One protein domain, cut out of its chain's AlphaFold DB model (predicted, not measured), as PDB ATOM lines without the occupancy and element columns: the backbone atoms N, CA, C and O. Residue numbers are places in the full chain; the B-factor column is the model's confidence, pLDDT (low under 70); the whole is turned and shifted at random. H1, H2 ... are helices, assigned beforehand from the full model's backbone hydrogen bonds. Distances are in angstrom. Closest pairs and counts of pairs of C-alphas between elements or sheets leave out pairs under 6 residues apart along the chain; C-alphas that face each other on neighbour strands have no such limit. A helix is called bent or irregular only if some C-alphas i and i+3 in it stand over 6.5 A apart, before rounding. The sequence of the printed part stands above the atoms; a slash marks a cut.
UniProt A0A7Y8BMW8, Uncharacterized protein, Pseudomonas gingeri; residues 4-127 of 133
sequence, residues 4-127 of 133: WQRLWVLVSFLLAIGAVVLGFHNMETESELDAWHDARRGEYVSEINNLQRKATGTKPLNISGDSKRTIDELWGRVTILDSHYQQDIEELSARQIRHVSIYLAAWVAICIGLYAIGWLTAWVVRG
ATOM      1  N   TRP A   4      18.028 -13.173  43.615       68.38
ATOM      2  CA  TRP A   4      17.181 -14.283  43.179       68.38
ATOM      3  C   TRP A   4      17.197 -14.516  41.663       68.38
ATOM      4  O   TRP A   4      17.256 -15.651  41.210       68.38
ATOM      5  N   GLN A   5      17.210 -13.450  40.862       66.31
ATOM      6  CA  GLN A   5      17.199 -13.561  39.401       66.31
ATOM      7  C   GLN A   5      18.538 -14.095  38.866       66.31
ATOM      8  O   GLN A   5      18.565 -14.842  37.895       66.31
ATOM      9  N   ARG A   6      19.648 -13.761  39.539       74.62
ATOM     10  CA  ARG A   6      20.986 -14.279  39.215       74.62
ATOM     11  C   ARG A   6      21.112 -15.773  39.514       74.62
ATOM     12  O   ARG A   6      21.742 -16.477  38.734       74.62
ATOM     13  N   LEU A   7      20.485 -16.251  40.592       77.38
ATOM     14  CA  LEU A   7      20.482 -17.670  40.959       77.38
ATOM     15  C   LEU A   7      19.806 -18.531  39.878       77.38
ATOM     16  O   LEU A   7      20.369 -19.544  39.475       77.38
ATOM     17  N   TRP A   8      18.654 -18.100  39.351       71.44
ATOM     18  CA  TRP A   8      17.956 -18.836  38.286       71.44
ATOM     19  C   TRP A   8      18.742 -18.913  36.992       71.44
ATOM     20  O   TRP A   8      18.807 -19.978  36.391       71.44
ATOM     21  N   VAL A   9      19.382 -17.812  36.592       72.62
ATOM     22  CA  VAL A   9      20.252 -17.810  35.410       72.62
ATOM     23  C   VAL A   9      21.386 -18.823  35.581       72.62
ATOM     24  O   VAL A   9      21.676 -19.573  34.654       72.62
ATOM     25  N   LEU A  10      21.976 -18.902  36.777       77.06
ATOM     26  CA  LEU A  10      23.037 -19.859  37.099       77.06
ATOM     27  C   LEU A  10      22.547 -21.315  37.045       77.06
ATOM     28  O   LEU A  10      23.207 -22.157  36.441       77.06
ATOM     29  N   VAL A  11      21.373 -21.610  37.612       77.56
ATOM     30  CA  VAL A  11      20.774 -22.956  37.578       77.56
ATOM     31  C   VAL A  11      20.407 -23.368  36.149       77.56
ATOM     32  O   VAL A  11      20.728 -24.480  35.734       77.56
ATOM     33  N   SER A  12      19.808 -22.474  35.359       76.81
ATOM     34  CA  SER A  12      19.509 -22.722  33.943       76.81
ATOM     35  C   SER A  12      20.769 -22.975  33.119       76.81
ATOM     36  O   SER A  12      20.761 -23.844  32.248       76.81
ATOM     37  N   PHE A  13      21.854 -22.254  33.409       75.00
ATOM     38  CA  PHE A  13      23.138 -22.434  32.739       75.00
ATOM     39  C   PHE A  13      23.784 -23.782  33.089       75.00
ATOM     40  O   PHE A  13      24.237 -24.491  32.195       75.00
ATOM     41  N   LEU A  14      23.753 -24.194  34.361       79.50
ATOM     42  CA  LEU A  14      24.242 -25.514  34.778       79.50
ATOM     43  C   LEU A  14      23.424 -26.658  34.161       79.50
ATOM     44  O   LEU A  14      24.001 -27.654  33.726       79.50
ATOM     45  N   LEU A  15      22.101 -26.501  34.051       77.75
ATOM     46  CA  LEU A  15      21.244 -27.460  33.344       77.75
ATOM     47  C   LEU A  15      21.540 -27.504  31.837       77.75
ATOM     48  O   LEU A  15      21.500 -28.583  31.250       77.75
ATOM     49  N   ALA A  16      21.882 -26.364  31.223       73.00
ATOM     50  CA  ALA A  16      22.309 -26.304  29.823       73.00
ATOM     51  C   ALA A  16      23.585 -27.121  29.608       73.00
ATOM     52  O   ALA A  16      23.642 -27.965  28.719       73.00
ATOM     53  N   ILE A  17      24.588 -26.902  30.463       77.62
ATOM     54  CA  ILE A  17      25.863 -27.620  30.408       77.62
ATOM     55  C   ILE A  17      25.625 -29.123  30.572       77.62
ATOM     56  O   ILE A  17      26.134 -29.902  29.774       77.62
ATOM     57  N   GLY A  18      24.812 -29.533  31.550       75.88
ATOM     58  CA  GLY A  18      24.488 -30.946  31.760       75.88
ATOM     59  C   GLY A  18      23.825 -31.596  30.542       75.88
ATOM     60  O   GLY A  18      24.228 -32.682  30.132       75.88
ATOM     61  N   ALA A  19      22.856 -30.920  29.921       73.94
ATOM     62  CA  ALA A  19      22.184 -31.420  28.721       73.94
ATOM     63  C   ALA A  19      23.136 -31.529  27.520       73.94
ATOM     64  O   ALA A  19      23.100 -32.521  26.795       73.94
ATOM     65  N   VAL A  20      24.014 -30.541  27.338       72.44
ATOM     66  CA  VAL A  20      25.025 -30.538  26.273       72.44
ATOM     67  C   VAL A  20      26.024 -31.682  26.469       72.44
ATOM     68  O   VAL A  20      26.276 -32.431  25.531       72.44
ATOM     69  N   VAL A  21      26.537 -31.875  27.688       74.62
ATOM     70  CA  VAL A  21      27.484 -32.959  28.010       74.62
ATOM     71  C   VAL A  21      26.865 -34.340  27.773       74.62
ATOM     72  O   VAL A  21      27.506 -35.200  27.176       74.62
ATOM     73  N   LEU A  22      25.611 -34.551  28.189       73.38
ATOM     74  CA  LEU A  22      24.903 -35.815  27.947       73.38
ATOM     75  C   LEU A  22      24.598 -36.043  26.460       73.38
ATOM     76  O   LEU A  22      24.628 -37.182  26.002       73.38
ATOM     77  N   GLY A  23      24.324 -34.976  25.706       69.00
ATOM     78  CA  GLY A  23      24.117 -35.045  24.260       69.00
ATOM     79  C   GLY A  23      25.380 -35.469  23.513       69.00
ATOM     80  O   GLY A  23      25.315 -36.365  22.678       69.00
ATOM     81  N   PHE A  24      26.533 -34.889  23.860       67.19
ATOM     82  CA  PHE A  24      27.811 -35.211  23.216       67.19
ATOM     83  C   PHE A  24      28.271 -36.654  23.448       67.19
ATOM     84  O   PHE A  24      28.906 -37.223  22.570       67.19
ATOM     85  N   HIS A  25      27.938 -37.267  24.588       67.00
ATOM     86  CA  HIS A  25      28.346 -38.648  24.866       67.00
ATOM     87  C   HIS A  25      27.590 -39.683  24.006       67.00
ATOM     88  O   HIS A  25      28.089 -40.784  23.788       67.00
ATOM     89  N   ASN A  26      26.390 -39.363  23.516       63.59
ATOM     90  CA  ASN A  26      25.543 -40.316  22.787       63.59
ATOM     91  C   ASN A  26      25.580 -40.140  21.260       63.59
ATOM     92  O   ASN A  26      24.793 -40.776  20.561       63.59
ATOM     93  N   MET A  27      26.426 -39.253  20.736       67.56
ATOM     94  CA  MET A  27      26.505 -38.993  19.301       67.56
ATOM     95  C   MET A  27      27.540 -39.891  18.634       67.56
ATOM     96  O   MET A  27      28.709 -39.843  19.002       67.56
ATOM     97  N   GLU A  28      27.110 -40.637  17.612       68.12
ATOM     98  CA  GLU A  28      28.026 -41.279  16.667       68.12
ATOM     99  C   GLU A  28      28.940 -40.219  16.047       68.12
ATOM    100  O   GLU A  28      28.491 -39.170  15.557       68.12
ATOM    101  N   THR A  29      30.238 -40.494  16.115       77.81
ATOM    102  CA  THR A  29      31.286 -39.617  15.593       77.81
ATOM    103  C   THR A  29      31.742 -40.080  14.215       77.81
ATOM    104  O   THR A  29      31.754 -41.276  13.930       77.81
ATOM    105  N   GLU A  30      32.172 -39.140  13.365       81.38
ATOM    106  CA  GLU A  30      32.741 -39.452  12.041       81.38
ATOM    107  C   GLU A  30      33.860 -40.496  12.150       81.38
ATOM    108  O   GLU A  30      33.894 -41.453  11.390       81.38
ATOM    109  N   SER A  31      34.704 -40.390  13.182       82.50
ATOM    110  CA  SER A  31      35.799 -41.332  13.426       82.50
ATOM    111  C   SER A  31      35.354 -42.774  13.666       82.50
ATOM    112  O   SER A  31      36.085 -43.701  13.320       82.50
ATOM    113  N   GLU A  32      34.191 -42.986  14.285       83.44
ATOM    114  CA  GLU A  32      33.660 -44.336  14.499       83.44
ATOM    115  C   GLU A  32      33.121 -44.921  13.195       83.44
ATOM    116  O   GLU A  32      33.354 -46.098  12.907       83.44
ATOM    117  N   LEU A  33      32.456 -44.090  12.388       86.75
ATOM    118  CA  LEU A  33      31.924 -44.493  11.092       86.75
ATOM    119  C   LEU A  33      33.052 -44.793  10.090       86.75
ATOM    120  O   LEU A  33      33.000 -45.818   9.408       86.75
ATOM    121  N   ASP A  34      34.101 -43.969  10.074       90.00
ATOM    122  CA  ASP A  34      35.317 -44.163   9.275       90.00
ATOM    123  C   ASP A  34      36.035 -45.451   9.663       90.00
ATOM    124  O   ASP A  34      36.318 -46.292   8.812       90.00
ATOM    125  N   ALA A  35      36.289 -45.655  10.960       89.62
ATOM    126  CA  ALA A  35      36.988 -46.845  11.435       89.62
ATOM    127  C   ALA A  35      36.221 -48.130  11.095       89.62
ATOM    128  O   ALA A  35      36.823 -49.144  10.726       89.62
ATOM    129  N   TRP A  36      34.890 -48.097  11.207       89.50
ATOM    130  CA  TRP A  36      34.041 -49.219  10.832       89.50
ATOM    131  C   TRP A  36      34.051 -49.466   9.316       89.50
ATOM    132  O   TRP A  36      34.207 -50.615   8.889       89.50
ATOM    133  N   HIS A  37      33.932 -48.410   8.505       93.25
ATOM    134  CA  HIS A  37      33.972 -48.493   7.042       93.25
ATOM    135  C   HIS A  37      35.313 -49.033   6.546       93.25
ATOM    136  O   HIS A  37      35.329 -50.007   5.790       93.25
ATOM    137  N   ASP A  38      36.425 -48.492   7.039       92.94
ATOM    138  CA  ASP A  38      37.777 -48.911   6.672       92.94
ATOM    139  C   ASP A  38      38.037 -50.373   7.031       92.94
ATOM    140  O   ASP A  38      38.555 -51.140   6.210       92.94
ATOM    141  N   ALA A  39      37.630 -50.799   8.232       92.12
ATOM    142  CA  ALA A  39      37.752 -52.191   8.651       92.12
ATOM    143  C   ALA A  39      36.959 -53.118   7.717       92.12
ATOM    144  O   ALA A  39      37.478 -54.130   7.235       92.12
ATOM    145  N   ARG A  40      35.713 -52.747   7.402       91.19
ATOM    146  CA  ARG A  40      34.817 -53.557   6.572       91.19
ATOM    147  C   ARG A  40      35.261 -53.611   5.114       91.19
ATOM    148  O   ARG A  40      35.229 -54.671   4.488       91.19
ATOM    149  N   ARG A  41      35.726 -52.489   4.576       93.62
ATOM    150  CA  ARG A  41      36.298 -52.392   3.234       93.62
ATOM    151  C   ARG A  41      37.595 -53.191   3.134       93.62
ATOM    152  O   ARG A  41      37.798 -53.900   2.147       93.62
ATOM    153  N   GLY A  42      38.433 -53.141   4.168       90.88
ATOM    154  CA  GLY A  42      39.658 -53.929   4.278       90.88
ATOM    155  C   GLY A  42      39.410 -55.436   4.178       90.88
ATOM    156  O   GLY A  42      40.149 -56.127   3.473       90.88
ATOM    157  N   GLU A  43      38.343 -55.946   4.803       88.75
ATOM    158  CA  GLU A  43      37.934 -57.353   4.682       88.75
ATOM    159  C   GLU A  43      37.623 -57.734   3.228       88.75
ATOM    160  O   GLU A  43      38.206 -58.687   2.705       88.75
ATOM    161  N   TYR A  44      36.760 -56.969   2.550       89.19
ATOM    162  CA  TYR A  44      36.372 -57.267   1.169       89.19
ATOM    163  C   TYR A  44      37.547 -57.167   0.198       89.19
ATOM    164  O   TYR A  44      37.733 -58.047  -0.644       89.19
ATOM    165  N   VAL A  45      38.384 -56.137   0.332       90.81
ATOM    166  CA  VAL A  45      39.573 -55.958  -0.513       90.81
ATOM    167  C   VAL A  45      40.585 -57.082  -0.281       90.81
ATOM    168  O   VAL A  45      41.176 -57.595  -1.232       90.81
ATOM    169  N   SER A  46      40.770 -57.513   0.966       89.06
ATOM    170  CA  SER A  46      41.617 -58.663   1.292       89.06
ATOM    171  C   SER A  46      41.090 -59.954   0.652       89.06
ATOM    172  O   SER A  46      41.859 -60.716   0.062       89.06
ATOM    173  N   GLU A  47      39.775 -60.179   0.690       88.62
ATOM    174  CA  GLU A  47      39.122 -61.338   0.073       88.62
ATOM    175  C   GLU A  47      39.273 -61.341  -1.459       88.62
ATOM    176  O   GLU A  47      39.684 -62.356  -2.029       88.62
ATOM    177  N   ILE A  48      39.063 -60.195  -2.118       89.31
ATOM    178  CA  ILE A  48      39.292 -60.014  -3.563       89.31
ATOM    179  C   ILE A  48      40.743 -60.354  -3.925       89.31
ATOM    180  O   ILE A  48      40.992 -61.153  -4.833       89.31
ATOM    181  N   ASN A  49      41.708 -59.805  -3.182       88.94
ATOM    182  CA  ASN A  49      43.130 -60.058  -3.409       88.94
ATOM    183  C   ASN A  49      43.485 -61.545  -3.252       88.94
ATOM    184  O   ASN A  49      44.299 -62.075  -4.012       88.94
ATOM    185  N   ASN A  50      42.869 -62.241  -2.294       87.56
ATOM    186  CA  ASN A  50      43.072 -63.675  -2.100       87.56
ATOM    187  C   ASN A  50      42.502 -64.503  -3.258       87.56
ATOM    188  O   ASN A  50      43.179 -65.416  -3.740       87.56
ATOM    189  N   LEU A  51      41.300 -64.173  -3.742       85.88
ATOM    190  CA  LEU A  51      40.693 -64.832  -4.902       85.88
ATOM    191  C   LEU A  51      41.526 -64.622  -6.173       85.88
ATOM    192  O   LEU A  51      41.778 -65.577  -6.909       85.88
ATOM    193  N   GLN A  52      42.030 -63.407  -6.395       87.50
ATOM    194  CA  GLN A  52      42.884 -63.087  -7.540       87.50
ATOM    195  C   GLN A  52      44.238 -63.816  -7.480       87.50
ATOM    196  O   GLN A  52      44.721 -64.334  -8.491       87.50
ATOM    197  N   ARG A  53      44.843 -63.930  -6.291       86.38
ATOM    198  CA  ARG A  53      46.068 -64.723  -6.086       86.38
ATOM    199  C   ARG A  53      45.844 -66.208  -6.374       86.38
ATOM    200  O   ARG A  53      46.613 -66.808  -7.121       86.38
ATOM    201  N   LYS A  54      44.738 -66.776  -5.881       83.94
ATOM    202  CA  LYS A  54      44.351 -68.170  -6.159       83.94
ATOM    203  C   LYS A  54      44.170 -68.416  -7.660       83.94
ATOM    204  O   LYS A  54      44.676 -69.412  -8.168       83.94
ATOM    205  N   ALA A  55      43.517 -67.496  -8.374       83.50
ATOM    206  CA  ALA A  55      43.329 -67.583  -9.824       83.50
ATOM    207  C   ALA A  55      44.651 -67.519 -10.615       83.50
ATOM    208  O   ALA A  55      44.776 -68.146 -11.660       83.50
ATOM    209  N   THR A  56      45.653 -66.801 -10.100       87.25
ATOM    210  CA  THR A  56      46.988 -66.668 -10.716       87.25
ATOM    211  C   THR A  56      47.992 -67.729 -10.248       87.25
ATOM    212  O   THR A  56      49.163 -67.672 -10.615       87.25
ATOM    213  N   GLY A  57      47.564 -68.702  -9.434       81.69
ATOM    214  CA  GLY A  57      48.436 -69.752  -8.899       81.69
ATOM    215  C   GLY A  57      49.408 -69.278  -7.810       81.69
ATOM    216  O   GLY A  57      50.316 -70.017  -7.431       81.69
ATOM    217  N   THR A  58      49.231 -68.065  -7.282       83.00
ATOM    218  CA  THR A  58      50.000 -67.563  -6.137       83.00
ATOM    219  C   THR A  58      49.318 -67.927  -4.817       83.00
ATOM    220  O   THR A  58      48.092 -68.009  -4.720       83.00
ATOM    221  N   LYS A  59      50.114 -68.164  -3.766       77.94
ATOM    222  CA  LYS A  59      49.569 -68.481  -2.437       77.94
ATOM    223  C   LYS A  59      48.761 -67.284  -1.892       77.94
ATOM    224  O   LYS A  59      49.250 -66.153  -1.986       77.94
ATOM    225  N   PRO A  60      47.552 -67.505  -1.338       73.19
ATOM    226  CA  PRO A  60      46.758 -66.442  -0.724       73.19
ATOM    227  C   PRO A  60      47.436 -65.912   0.548       73.19
ATOM    228  O   PRO A  60      48.212 -66.620   1.189       73.19
ATOM    229  N   LEU A  61      47.135 -64.661   0.905       75.38
ATOM    230  CA  LEU A  61      47.657 -63.995   2.106       75.38
ATOM    231  C   LEU A  61      46.962 -64.475   3.387       75.38
ATOM    232  O   LEU A  61      47.532 -64.344   4.465       75.38
ATOM    233  N   ASN A  62      45.750 -65.029   3.279       65.75
ATOM    234  CA  ASN A  62      44.976 -65.510   4.420       65.75
ATOM    235  C   ASN A  62      44.486 -66.958   4.209       65.75
ATOM    236  O   ASN A  62      44.165 -67.353   3.088       65.75
ATOM    237  N   ILE A  63      44.448 -67.750   5.292       56.47
ATOM    238  CA  ILE A  63      44.138 -69.200   5.301       56.47
ATOM    239  C   ILE A  63      42.625 -69.461   5.237       56.47
ATOM    240  O   ILE A  63      42.209 -70.609   5.101       56.47
ATOM    241  N   SER A  64      41.794 -68.412   5.283       58.09
ATOM    242  CA  SER A  64      40.352 -68.461   5.006       58.09
ATOM    243  C   SER A  64      40.110 -68.824   3.535       58.09
ATOM    244  O   SER A  64      39.751 -68.006   2.692       58.09
ATOM    245  N   GLY A  65      40.427 -70.074   3.226       59.72
ATOM    246  CA  GLY A  65      40.298 -70.720   1.949       59.72
ATOM    247  C   GLY A  65      38.855 -71.133   1.758       59.72
ATOM    248  O   GLY A  65      38.243 -71.719   2.645       59.72
ATOM    249  N   ASP A  66      38.373 -70.844   0.557       64.56
ATOM    250  CA  ASP A  66      37.043 -71.187   0.063       64.56
ATOM    251  C   ASP A  66      35.949 -70.161   0.376       64.56
ATOM    252  O   ASP A  66      34.865 -70.466   0.872       64.56
ATOM    253  N   SER A  67      36.212 -68.908  -0.009       70.00
ATOM    254  CA  SER A  67      35.098 -68.028  -0.336       70.00
ATOM    255  C   SER A  67      34.355 -68.592  -1.546       70.00
ATOM    256  O   SER A  67      34.946 -68.825  -2.601       70.00
ATOM    257  N   LYS A  68      33.047 -68.799  -1.381       79.12
ATOM    258  CA  LYS A  68      32.129 -69.178  -2.466       79.12
ATOM    259  C   LYS A  68      31.746 -67.991  -3.355       79.12
ATOM    260  O   LYS A  68      31.038 -68.186  -4.338       79.12
ATOM    261  N   ARG A  69      32.154 -66.775  -2.981       83.38
ATOM    262  CA  ARG A  69      31.788 -65.536  -3.669       83.38
ATOM    263  C   ARG A  69      32.724 -65.272  -4.838       83.38
ATOM    264  O   ARG A  69      33.902 -65.628  -4.803       83.38
ATOM    265  N   THR A  70      32.201 -64.621  -5.868       87.75
ATOM    266  CA  THR A  70      33.006 -64.163  -7.004       87.75
ATOM    267  C   THR A  70      33.621 -62.795  -6.716       87.75
ATOM    268  O   THR A  70      33.148 -62.045  -5.860       87.75
ATOM    269  N   ILE A  71      34.679 -62.451  -7.458       88.38
ATOM    270  CA  ILE A  71      35.293 -61.117  -7.398       88.38
ATOM    271  C   ILE A  71      34.254 -60.032  -7.727       88.38
ATOM    272  O   ILE A  71      34.202 -59.017  -7.036       88.38
ATOM    273  N   ASP A  72      33.381 -60.278  -8.707       90.69
ATOM    274  CA  ASP A  72      32.310 -59.346  -9.081       90.69
ATOM    275  C   ASP A  72      31.297 -59.133  -7.946       90.69
ATOM    276  O   ASP A  72      30.885 -58.002  -7.689       90.69
ATOM    277  N   GLU A  73      30.931 -60.193  -7.211       90.75
ATOM    278  CA  GLU A  73      30.038 -60.070  -6.052       90.75
ATOM    279  C   GLU A  73      30.675 -59.209  -4.950       90.75
ATOM    280  O   GLU A  73      30.007 -58.367  -4.345       90.75
ATOM    281  N   LEU A  74      31.971 -59.392  -4.693       91.56
ATOM    282  CA  LEU A  74      32.696 -58.618  -3.685       91.56
ATOM    283  C   LEU A  74      32.845 -57.147  -4.088       91.56
ATOM    284  O   LEU A  74      32.630 -56.277  -3.247       91.56
ATOM    285  N   TRP A  75      33.126 -56.847  -5.358       92.44
ATOM    286  CA  TRP A  75      33.130 -55.466  -5.858       92.44
ATOM    287  C   TRP A  75      31.760 -54.803  -5.752       92.44
ATOM    288  O   TRP A  75      31.669 -53.638  -5.357       92.44
ATOM    289  N   GLY A  76      30.688 -55.550  -6.031       92.62
ATOM    290  CA  GLY A  76      29.324 -55.091  -5.784       92.62
ATOM    291  C   GLY A  76      29.110 -54.711  -4.317       92.62
ATOM    292  O   GLY A  76      28.596 -53.633  -4.028       92.62
ATOM    293  N   ARG A  77      29.576 -55.540  -3.374       91.81
ATOM    294  CA  ARG A  77      29.482 -55.258  -1.930       91.81
ATOM    295  C   ARG A  77      30.311 -54.054  -1.495       91.81
ATOM    296  O   ARG A  77      29.815 -53.278  -0.689       91.81
ATOM    297  N   VAL A  78      31.524 -53.883  -2.023       94.00
ATOM    298  CA  VAL A  78      32.352 -52.692  -1.759       94.00
ATOM    299  C   VAL A  78      31.641 -51.436  -2.248       94.00
ATOM    300  O   VAL A  78      31.537 -50.473  -1.504       94.00
ATOM    301  N   THR A  79      31.068 -51.472  -3.452       93.81
ATOM    302  CA  THR A  79      30.344 -50.324  -4.021       93.81
ATOM    303  C   THR A  79      29.112 -49.966  -3.188       93.81
ATOM    304  O   THR A  79      28.865 -48.795  -2.912       93.81
ATOM    305  N   ILE A  80      28.352 -50.976  -2.747       94.44
ATOM    306  CA  ILE A  80      27.201 -50.789  -1.854       94.44
ATOM    307  C   ILE A  80      27.655 -50.202  -0.511       94.44
ATOM    308  O   ILE A  80      27.066 -49.231  -0.044       94.44
ATOM    309  N   LEU A  81      28.715 -50.749   0.087       92.50
ATOM    310  CA  LEU A  81      29.277 -50.261   1.346       92.50
ATOM    311  C   LEU A  81      29.729 -48.798   1.233       92.50
ATOM    312  O   LEU A  81      29.362 -47.991   2.079       92.50
ATOM    313  N   ASP A  82      30.470 -48.458   0.177       93.31
ATOM    314  CA  ASP A  82      30.940 -47.097  -0.088       93.31
ATOM    315  C   ASP A  82      29.755 -46.139  -0.288       93.31
ATOM    316  O   ASP A  82      29.769 -45.029   0.237       93.31
ATOM    317  N   SER A  83      28.694 -46.573  -0.980       93.06
ATOM    318  CA  SER A  83      27.494 -45.750  -1.177       93.06
ATOM    319  C   SER A  83      26.733 -45.475   0.123       93.06
ATOM    320  O   SER A  83      26.323 -44.341   0.354       93.06
ATOM    321  N   HIS A  84      26.592 -46.482   0.990       90.75
ATOM    322  CA  HIS A  84      25.961 -46.308   2.298       90.75
ATOM    323  C   HIS A  84      26.795 -45.409   3.200       90.75
ATOM    324  O   HIS A  84      26.252 -44.503   3.814       90.75
ATOM    325  N   TYR A  85      28.113 -45.602   3.217       90.06
ATOM    326  CA  TYR A  85      29.016 -44.762   3.992       90.06
ATOM    327  C   TYR A  85      28.951 -43.289   3.562       90.06
ATOM    328  O   TYR A  85      28.839 -42.412   4.414       90.06
ATOM    329  N   GLN A  86      28.940 -43.006   2.254       91.69
ATOM    330  CA  GLN A  86      28.792 -41.632   1.758       91.69
ATOM    331  C   GLN A  86      27.454 -41.014   2.182       91.69
ATOM    332  O   GLN A  86      27.432 -39.888   2.670       91.69
ATOM    333  N   GLN A  87      26.353 -41.765   2.071       91.38
ATOM    334  CA  GLN A  87      25.050 -41.312   2.569       91.38
ATOM    335  C   GLN A  87      25.080 -41.047   4.077       91.38
ATOM    336  O   GLN A  87      24.573 -40.027   4.537       91.38
ATOM    337  N   ASP A  88      25.696 -41.939   4.850       87.31
ATOM    338  CA  ASP A  88      25.732 -41.822   6.299       87.31
ATOM    339  C   ASP A  88      26.572 -40.638   6.777       87.31
ATOM    340  O   ASP A  88      26.160 -39.989   7.739       87.31
ATOM    341  N   ILE A  89      27.682 -40.321   6.101       87.56
ATOM    342  CA  ILE A  89      28.512 -39.133   6.360       87.56
ATOM    343  C   ILE A  89      27.766 -37.848   5.989       87.56
ATOM    344  O   ILE A  89      27.722 -36.910   6.788       87.56
ATOM    345  N   GLU A  90      27.132 -37.799   4.812       88.88
ATOM    346  CA  GLU A  90      26.352 -36.631   4.383       88.88
ATOM    347  C   GLU A  90      25.192 -36.345   5.349       88.88
ATOM    348  O   GLU A  90      24.947 -35.196   5.736       88.88
ATOM    349  N   GLU A  91      24.508 -37.394   5.806       88.00
ATOM    350  CA  GLU A  91      23.420 -37.285   6.773       88.00
ATOM    351  C   GLU A  91      23.893 -37.079   8.214       88.00
ATOM    352  O   GLU A  91      23.103 -36.610   9.040       88.00
ATOM    353  N   LEU A  92      25.145 -37.405   8.550       86.06
ATOM    354  CA  LEU A  92      25.646 -37.367   9.927       86.06
ATOM    355  C   LEU A  92      25.483 -35.974  10.528       86.06
ATOM    356  O   LEU A  92      24.909 -35.821  11.608       86.06
ATOM    357  N   SER A  93      25.904 -34.948   9.788       77.38
ATOM    358  CA  SER A  93      25.795 -33.551  10.214       77.38
ATOM    359  C   SER A  93      24.337 -33.140  10.450       77.38
ATOM    360  O   SER A  93      24.006 -32.538  11.474       77.38
ATOM    361  N   ALA A  94      23.425 -33.534   9.556       82.31
ATOM    362  CA  ALA A  94      21.999 -33.252   9.679       82.31
ATOM    363  C   ALA A  94      21.374 -33.981  10.880       82.31
ATOM    364  O   ALA A  94      20.591 -33.388  11.632       82.31
ATOM    365  N   ARG A  95      21.744 -35.247  11.108       81.38
ATOM    366  CA  ARG A  95      21.311 -36.043  12.267       81.38
ATOM    367  C   ARG A  95      21.819 -35.431  13.570       81.38
ATOM    368  O   ARG A  95      21.030 -35.287  14.508       81.38
ATOM    369  N   GLN A  96      23.075 -34.996  13.615       81.06
ATOM    370  CA  GLN A  96      23.658 -34.343  14.783       81.06
ATOM    371  C   GLN A  96      22.979 -32.998  15.078       81.06
ATOM    372  O   GLN A  96      22.502 -32.777  16.194       81.06
ATOM    373  N   ILE A  97      22.821 -32.130  14.073       80.00
ATOM    374  CA  ILE A  97      22.122 -30.842  14.216       80.00
ATOM    375  C   ILE A  97      20.680 -31.053  14.684       80.00
ATOM    376  O   ILE A  97      20.187 -30.315  15.540       80.00
ATOM    377  N   ARG A  98      19.989 -32.082  14.182       81.12
ATOM    378  CA  ARG A  98      18.630 -32.414  14.625       81.12
ATOM    379  C   ARG A  98      18.583 -32.777  16.109       81.12
ATOM    380  O   ARG A  98      17.717 -32.280  16.822       81.12
ATOM    381  N   HIS A  99      19.513 -33.595  16.593       79.38
ATOM    382  CA  HIS A  99      19.559 -33.950  18.013       79.38
ATOM    383  C   HIS A  99      19.883 -32.728  18.876       79.38
ATOM    384  O   HIS A  99      19.134 -32.422  19.805       79.38
ATOM    385  N   VAL A 100      20.927 -31.970  18.526       80.44
ATOM    386  CA  VAL A 100      21.304 -30.743  19.249       80.44
ATOM    387  C   VAL A 100      20.149 -29.744  19.275       80.44
ATOM    388  O   VAL A 100      19.855 -29.178  20.326       80.44
ATOM    389  N   SER A 101      19.453 -29.547  18.154       80.06
ATOM    390  CA  SER A 101      18.340 -28.596  18.069       80.06
ATOM    391  C   SER A 101      17.133 -29.014  18.908       80.06
ATOM    392  O   SER A 101      16.536 -28.154  19.552       80.06
ATOM    393  N   ILE A 102      16.804 -30.309  18.985       83.19
ATOM    394  CA  ILE A 102      15.747 -30.817  19.874       83.19
ATOM    395  C   ILE A 102      16.117 -30.579  21.341       83.19
ATOM    396  O   ILE A 102      15.300 -30.047  22.097       83.19
ATOM    397  N   TYR A 103      17.344 -30.918  21.749       80.44
ATOM    398  CA  TYR A 103      17.800 -30.686  23.123       80.44
ATOM    399  C   TYR A 103      17.827 -29.196  23.474       80.44
ATOM    400  O   TYR A 103      17.379 -28.806  24.554       80.44
ATOM    401  N   LEU A 104      18.282 -28.350  22.550       81.69
ATOM    402  CA  LEU A 104      18.305 -26.901  22.727       81.69
ATOM    403  C   LEU A 104      16.885 -26.332  22.824       81.69
ATOM    404  O   LEU A 104      16.613 -25.531  23.715       81.69
ATOM    405  N   ALA A 105      15.958 -26.774  21.971       82.06
ATOM    406  CA  ALA A 105      14.560 -26.354  22.022       82.06
ATOM    407  C   ALA A 105      13.892 -26.754  23.347       82.06
ATOM    408  O   ALA A 105      13.221 -25.929  23.970       82.06
ATOM    409  N   ALA A 106      14.122 -27.984  23.815       80.81
ATOM    410  CA  ALA A 106      13.639 -28.446  25.114       80.81
ATOM    411  C   ALA A 106      14.222 -27.607  26.263       80.81
ATOM    412  O   ALA A 106      13.490 -27.187  27.160       80.81
ATOM    413  N   TRP A 107      15.518 -27.294  26.211       80.12
ATOM    414  CA  TRP A 107      16.174 -26.442  27.203       80.12
ATOM    415  C   TRP A 107      15.606 -25.015  27.221       80.12
ATOM    416  O   TRP A 107      15.289 -24.491  28.293       80.12
ATOM    417  N   VAL A 108      15.415 -24.395  26.053       81.75
ATOM    418  CA  VAL A 108      14.793 -23.067  25.937       81.75
ATOM    419  C   VAL A 108      13.373 -23.093  26.503       81.75
ATOM    420  O   VAL A 108      13.016 -22.202  27.275       81.75
ATOM    421  N   ALA A 109      12.580 -24.121  26.191       79.44
ATOM    422  CA  ALA A 109      11.226 -24.271  26.719       79.44
ATOM    423  C   ALA A 109      11.210 -24.350  28.256       79.44
ATOM    424  O   ALA A 109      10.410 -23.666  28.900       79.44
ATOM    425  N   ILE A 110      12.136 -25.107  28.856       79.50
ATOM    426  CA  ILE A 110      12.300 -25.178  30.317       79.50
ATOM    427  C   ILE A 110      12.682 -23.806  30.885       79.50
ATOM    428  O   ILE A 110      12.090 -23.364  31.870       79.50
ATOM    429  N   CYS A 111      13.625 -23.097  30.260       78.38
ATOM    430  CA  CYS A 111      14.045 -21.768  30.711       78.38
ATOM    431  C   CYS A 111      12.899 -20.751  30.673       78.38
ATOM    432  O   CYS A 111      12.714 -19.999  31.632       78.38
ATOM    433  N   ILE A 112      12.102 -20.755  29.601       81.25
ATOM    434  CA  ILE A 112      10.908 -19.908  29.479       81.25
ATOM    435  C   ILE A 112       9.899 -20.255  30.577       81.25
ATOM    436  O   ILE A 112       9.384 -19.351  31.235       81.25
ATOM    437  N   GLY A 113       9.649 -21.546  30.819       79.81
ATOM    438  CA  GLY A 113       8.743 -22.002  31.874       79.81
ATOM    439  C   GLY A 113       9.179 -21.535  33.264       79.81
ATOM    440  O   GLY A 113       8.386 -20.955  34.005       79.81
ATOM    441  N   LEU A 114      10.459 -21.705  33.599       77.62
ATOM    442  CA  LEU A 114      11.021 -21.248  34.873       77.62
ATOM    443  C   LEU A 114      10.943 -19.724  35.022       77.62
ATOM    444  O   LEU A 114      10.571 -19.222  36.085       77.62
ATOM    445  N   TYR A 115      11.237 -18.979  33.953       78.88
ATOM    446  CA  TYR A 115      11.110 -17.525  33.955       78.88
ATOM    447  C   TYR A 115       9.660 -17.081  34.182       78.88
ATOM    448  O   TYR A 115       9.413 -16.193  34.999       78.88
ATOM    449  N   ALA A 116       8.695 -17.726  33.521       77.12
ATOM    450  CA  ALA A 116       7.276 -17.439  33.697       77.12
ATOM    451  C   ALA A 116       6.818 -17.686  35.143       77.12
ATOM    452  O   ALA A 116       6.113 -16.852  35.706       77.12
ATOM    453  N   ILE A 117       7.275 -18.766  35.786       77.50
ATOM    454  CA  ILE A 117       6.977 -19.053  37.200       77.50
ATOM    455  C   ILE A 117       7.558 -17.966  38.118       77.50
ATOM    456  O   ILE A 117       6.864 -17.450  38.999       77.50
ATOM    457  N   GLY A 118       8.815 -17.571  37.906       75.56
ATOM    458  CA  GLY A 118       9.450 -16.487  38.664       75.56
ATOM    459  C   GLY A 118       8.747 -15.138  38.475       75.56
ATOM    460  O   GLY A 118       8.581 -14.362  39.418       75.56
ATOM    461  N   TRP A 119       8.276 -14.867  37.261       79.19
ATOM    462  CA  TRP A 119       7.516 -13.661  36.961       79.19
ATOM    463  C   TRP A 119       6.126 -13.674  37.611       79.19
ATOM    464  O   TRP A 119       5.746 -12.690  38.247       79.19
ATOM    465  N   LEU A 120       5.405 -14.797  37.534       76.56
ATOM    466  CA  LEU A 120       4.093 -14.978  38.158       76.56
ATOM    467  C   LEU A 120       4.165 -14.852  39.678       76.56
ATOM    468  O   LEU A 120       3.364 -14.136  40.271       76.56
ATOM    469  N   THR A 121       5.150 -15.477  40.322       76.44
ATOM    470  CA  THR A 121       5.338 -15.363  41.779       76.44
ATOM    471  C   THR A 121       5.617 -13.921  42.205       76.44
ATOM    472  O   THR A 121       5.002 -13.432  43.154       76.44
ATOM    473  N   ALA A 122       6.464 -13.188  41.478       76.06
ATOM    474  CA  ALA A 122       6.708 -11.769  41.742       76.06
ATOM    475  C   ALA A 122       5.462 -10.894  41.503       76.06
ATOM    476  O   ALA A 122       5.244  -9.923  42.230       76.06
ATOM    477  N   TRP A 123       4.650 -11.225  40.496       79.00
ATOM    478  CA  TRP A 123       3.383 -10.551  40.219       79.00
ATOM    479  C   TRP A 123       2.372 -10.774  41.349       79.00
ATOM    480  O   TRP A 123       1.838  -9.804  41.884       79.00
ATOM    481  N   VAL A 124       2.202 -12.024  41.787       78.50
ATOM    482  CA  VAL A 124       1.340 -12.411  42.912       78.50
ATOM    483  C   VAL A 124       1.770 -11.706  44.201       78.50
ATOM    484  O   VAL A 124       0.962 -11.029  44.834       78.50
ATOM    485  N   VAL A 125       3.054 -11.776  44.566       76.19
ATOM    486  CA  VAL A 125       3.583 -11.123  45.779       76.19
ATOM    487  C   VAL A 125       3.398  -9.607  45.729       76.19
ATOM    488  O   VAL A 125       3.057  -8.991  46.737       76.19
ATOM    489  N   ARG A 126       3.593  -8.978  44.564       75.12
ATOM    490  CA  ARG A 126       3.363  -7.538  44.397       75.12
ATOM    491  C   ARG A 126       1.874  -7.183  44.490       75.12
ATOM    492  O   ARG A 126       1.568  -6.132  45.040       75.12
ATOM    493  N   GLY A 127       0.979  -8.044  44.006       75.00
ATOM    494  CA  GLY A 127      -0.474  -7.881  44.123       75.00
ATOM    495  C   GLY A 127      -0.985  -7.982  45.564       75.00
ATOM    496  O   GLY A 127      -1.877  -7.233  45.944       75.00
TER     497      GLY A 127
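AT A GLANCE: This is residues 4 to 127 of the 133 residues of an uncharacterized protein of Pseudomonas gingeri (UniProt A0A7Y8BMW8). A long, thin rod two helices thick: H1 and H2 follow each other end to end along one side, and the very long helix H3 folds back beside both, with its arm H3a next to H2 and its arm H3b next to H1. H3 is bent between its arms, which stand at only 24 degrees, and its last residues, 120 to 127, stick out free at one end of the rod, while a loop of residues 56 to 70 makes the turn near the other end. The printed part has 124 residues with three named helices in the order H1, H2, H3 and no named strand; its class is all helix. It is extended, with a radius of gyration of the C-alphas of 27.1 A, and its C-alphas span 94 by 21 by 17 A.

HOW THE PARTS SIT: H1, residues 4 to 25, is joined by a tight link of 4 residues to H2, residues 30 to 55, and the two are apart. A long link of 15 residues then leads to H3, residues 71 to 127. By its hydrogen bonds H3 was assigned as one helix, but it is bent: C-alphas 90 and 93 are 6.6 A apart. Its arms are H3a, residues 71 to 90, and H3b, residues 93 to 127, and their lines stand at a shallow tilt of 24 degrees. H2 and H3a touch and form a helical hairpin, running opposite ways at a shallow tilt of 10 degrees; their closest C-alphas, those of Ile 48 and Ile 71, are 5.6 A apart. H1 touches H3b, which meets it with residues 99 to 111 alone; the closest C-alphas, those of Ser 12 and Cys 111, are 6.4 A apart. These two run opposite ways at a shallow tilt of 18 degrees. H1 and H3a are apart, and so are H2 and H3b. In H1, H2, H3a and H3b every O i to N i+4 pair is within hydrogen-bond range.

IN THESE COORDINATES: H1 begins at C-alpha 4, (17.181, -14.283, 43.179), and measures 32.5 A from first to last C-alpha. H2 measures 37.2 A and ends at C-alpha 55, (43.329, -67.583, -9.824). H3a measures 28.6 A and H3b 50.0 A, the latter ending at C-alpha 127, (-0.474, -7.881, 44.123).

THE WHOLE: The two C-alphas farthest apart, those of Gly 57 and Gly 127, are 95.0 A apart, while those of Trp 4 and Gly 127 are 18.8 A apart. Residues 120 to 127, which belong to H3, stand free; the body without them spans 83 by 21 by 16 A. The printed part has no cut. The mean pLDDT of the printed part is 81.2, and residues 4 to 5, 23 to 28 and 62 to 66 of the model are under 70.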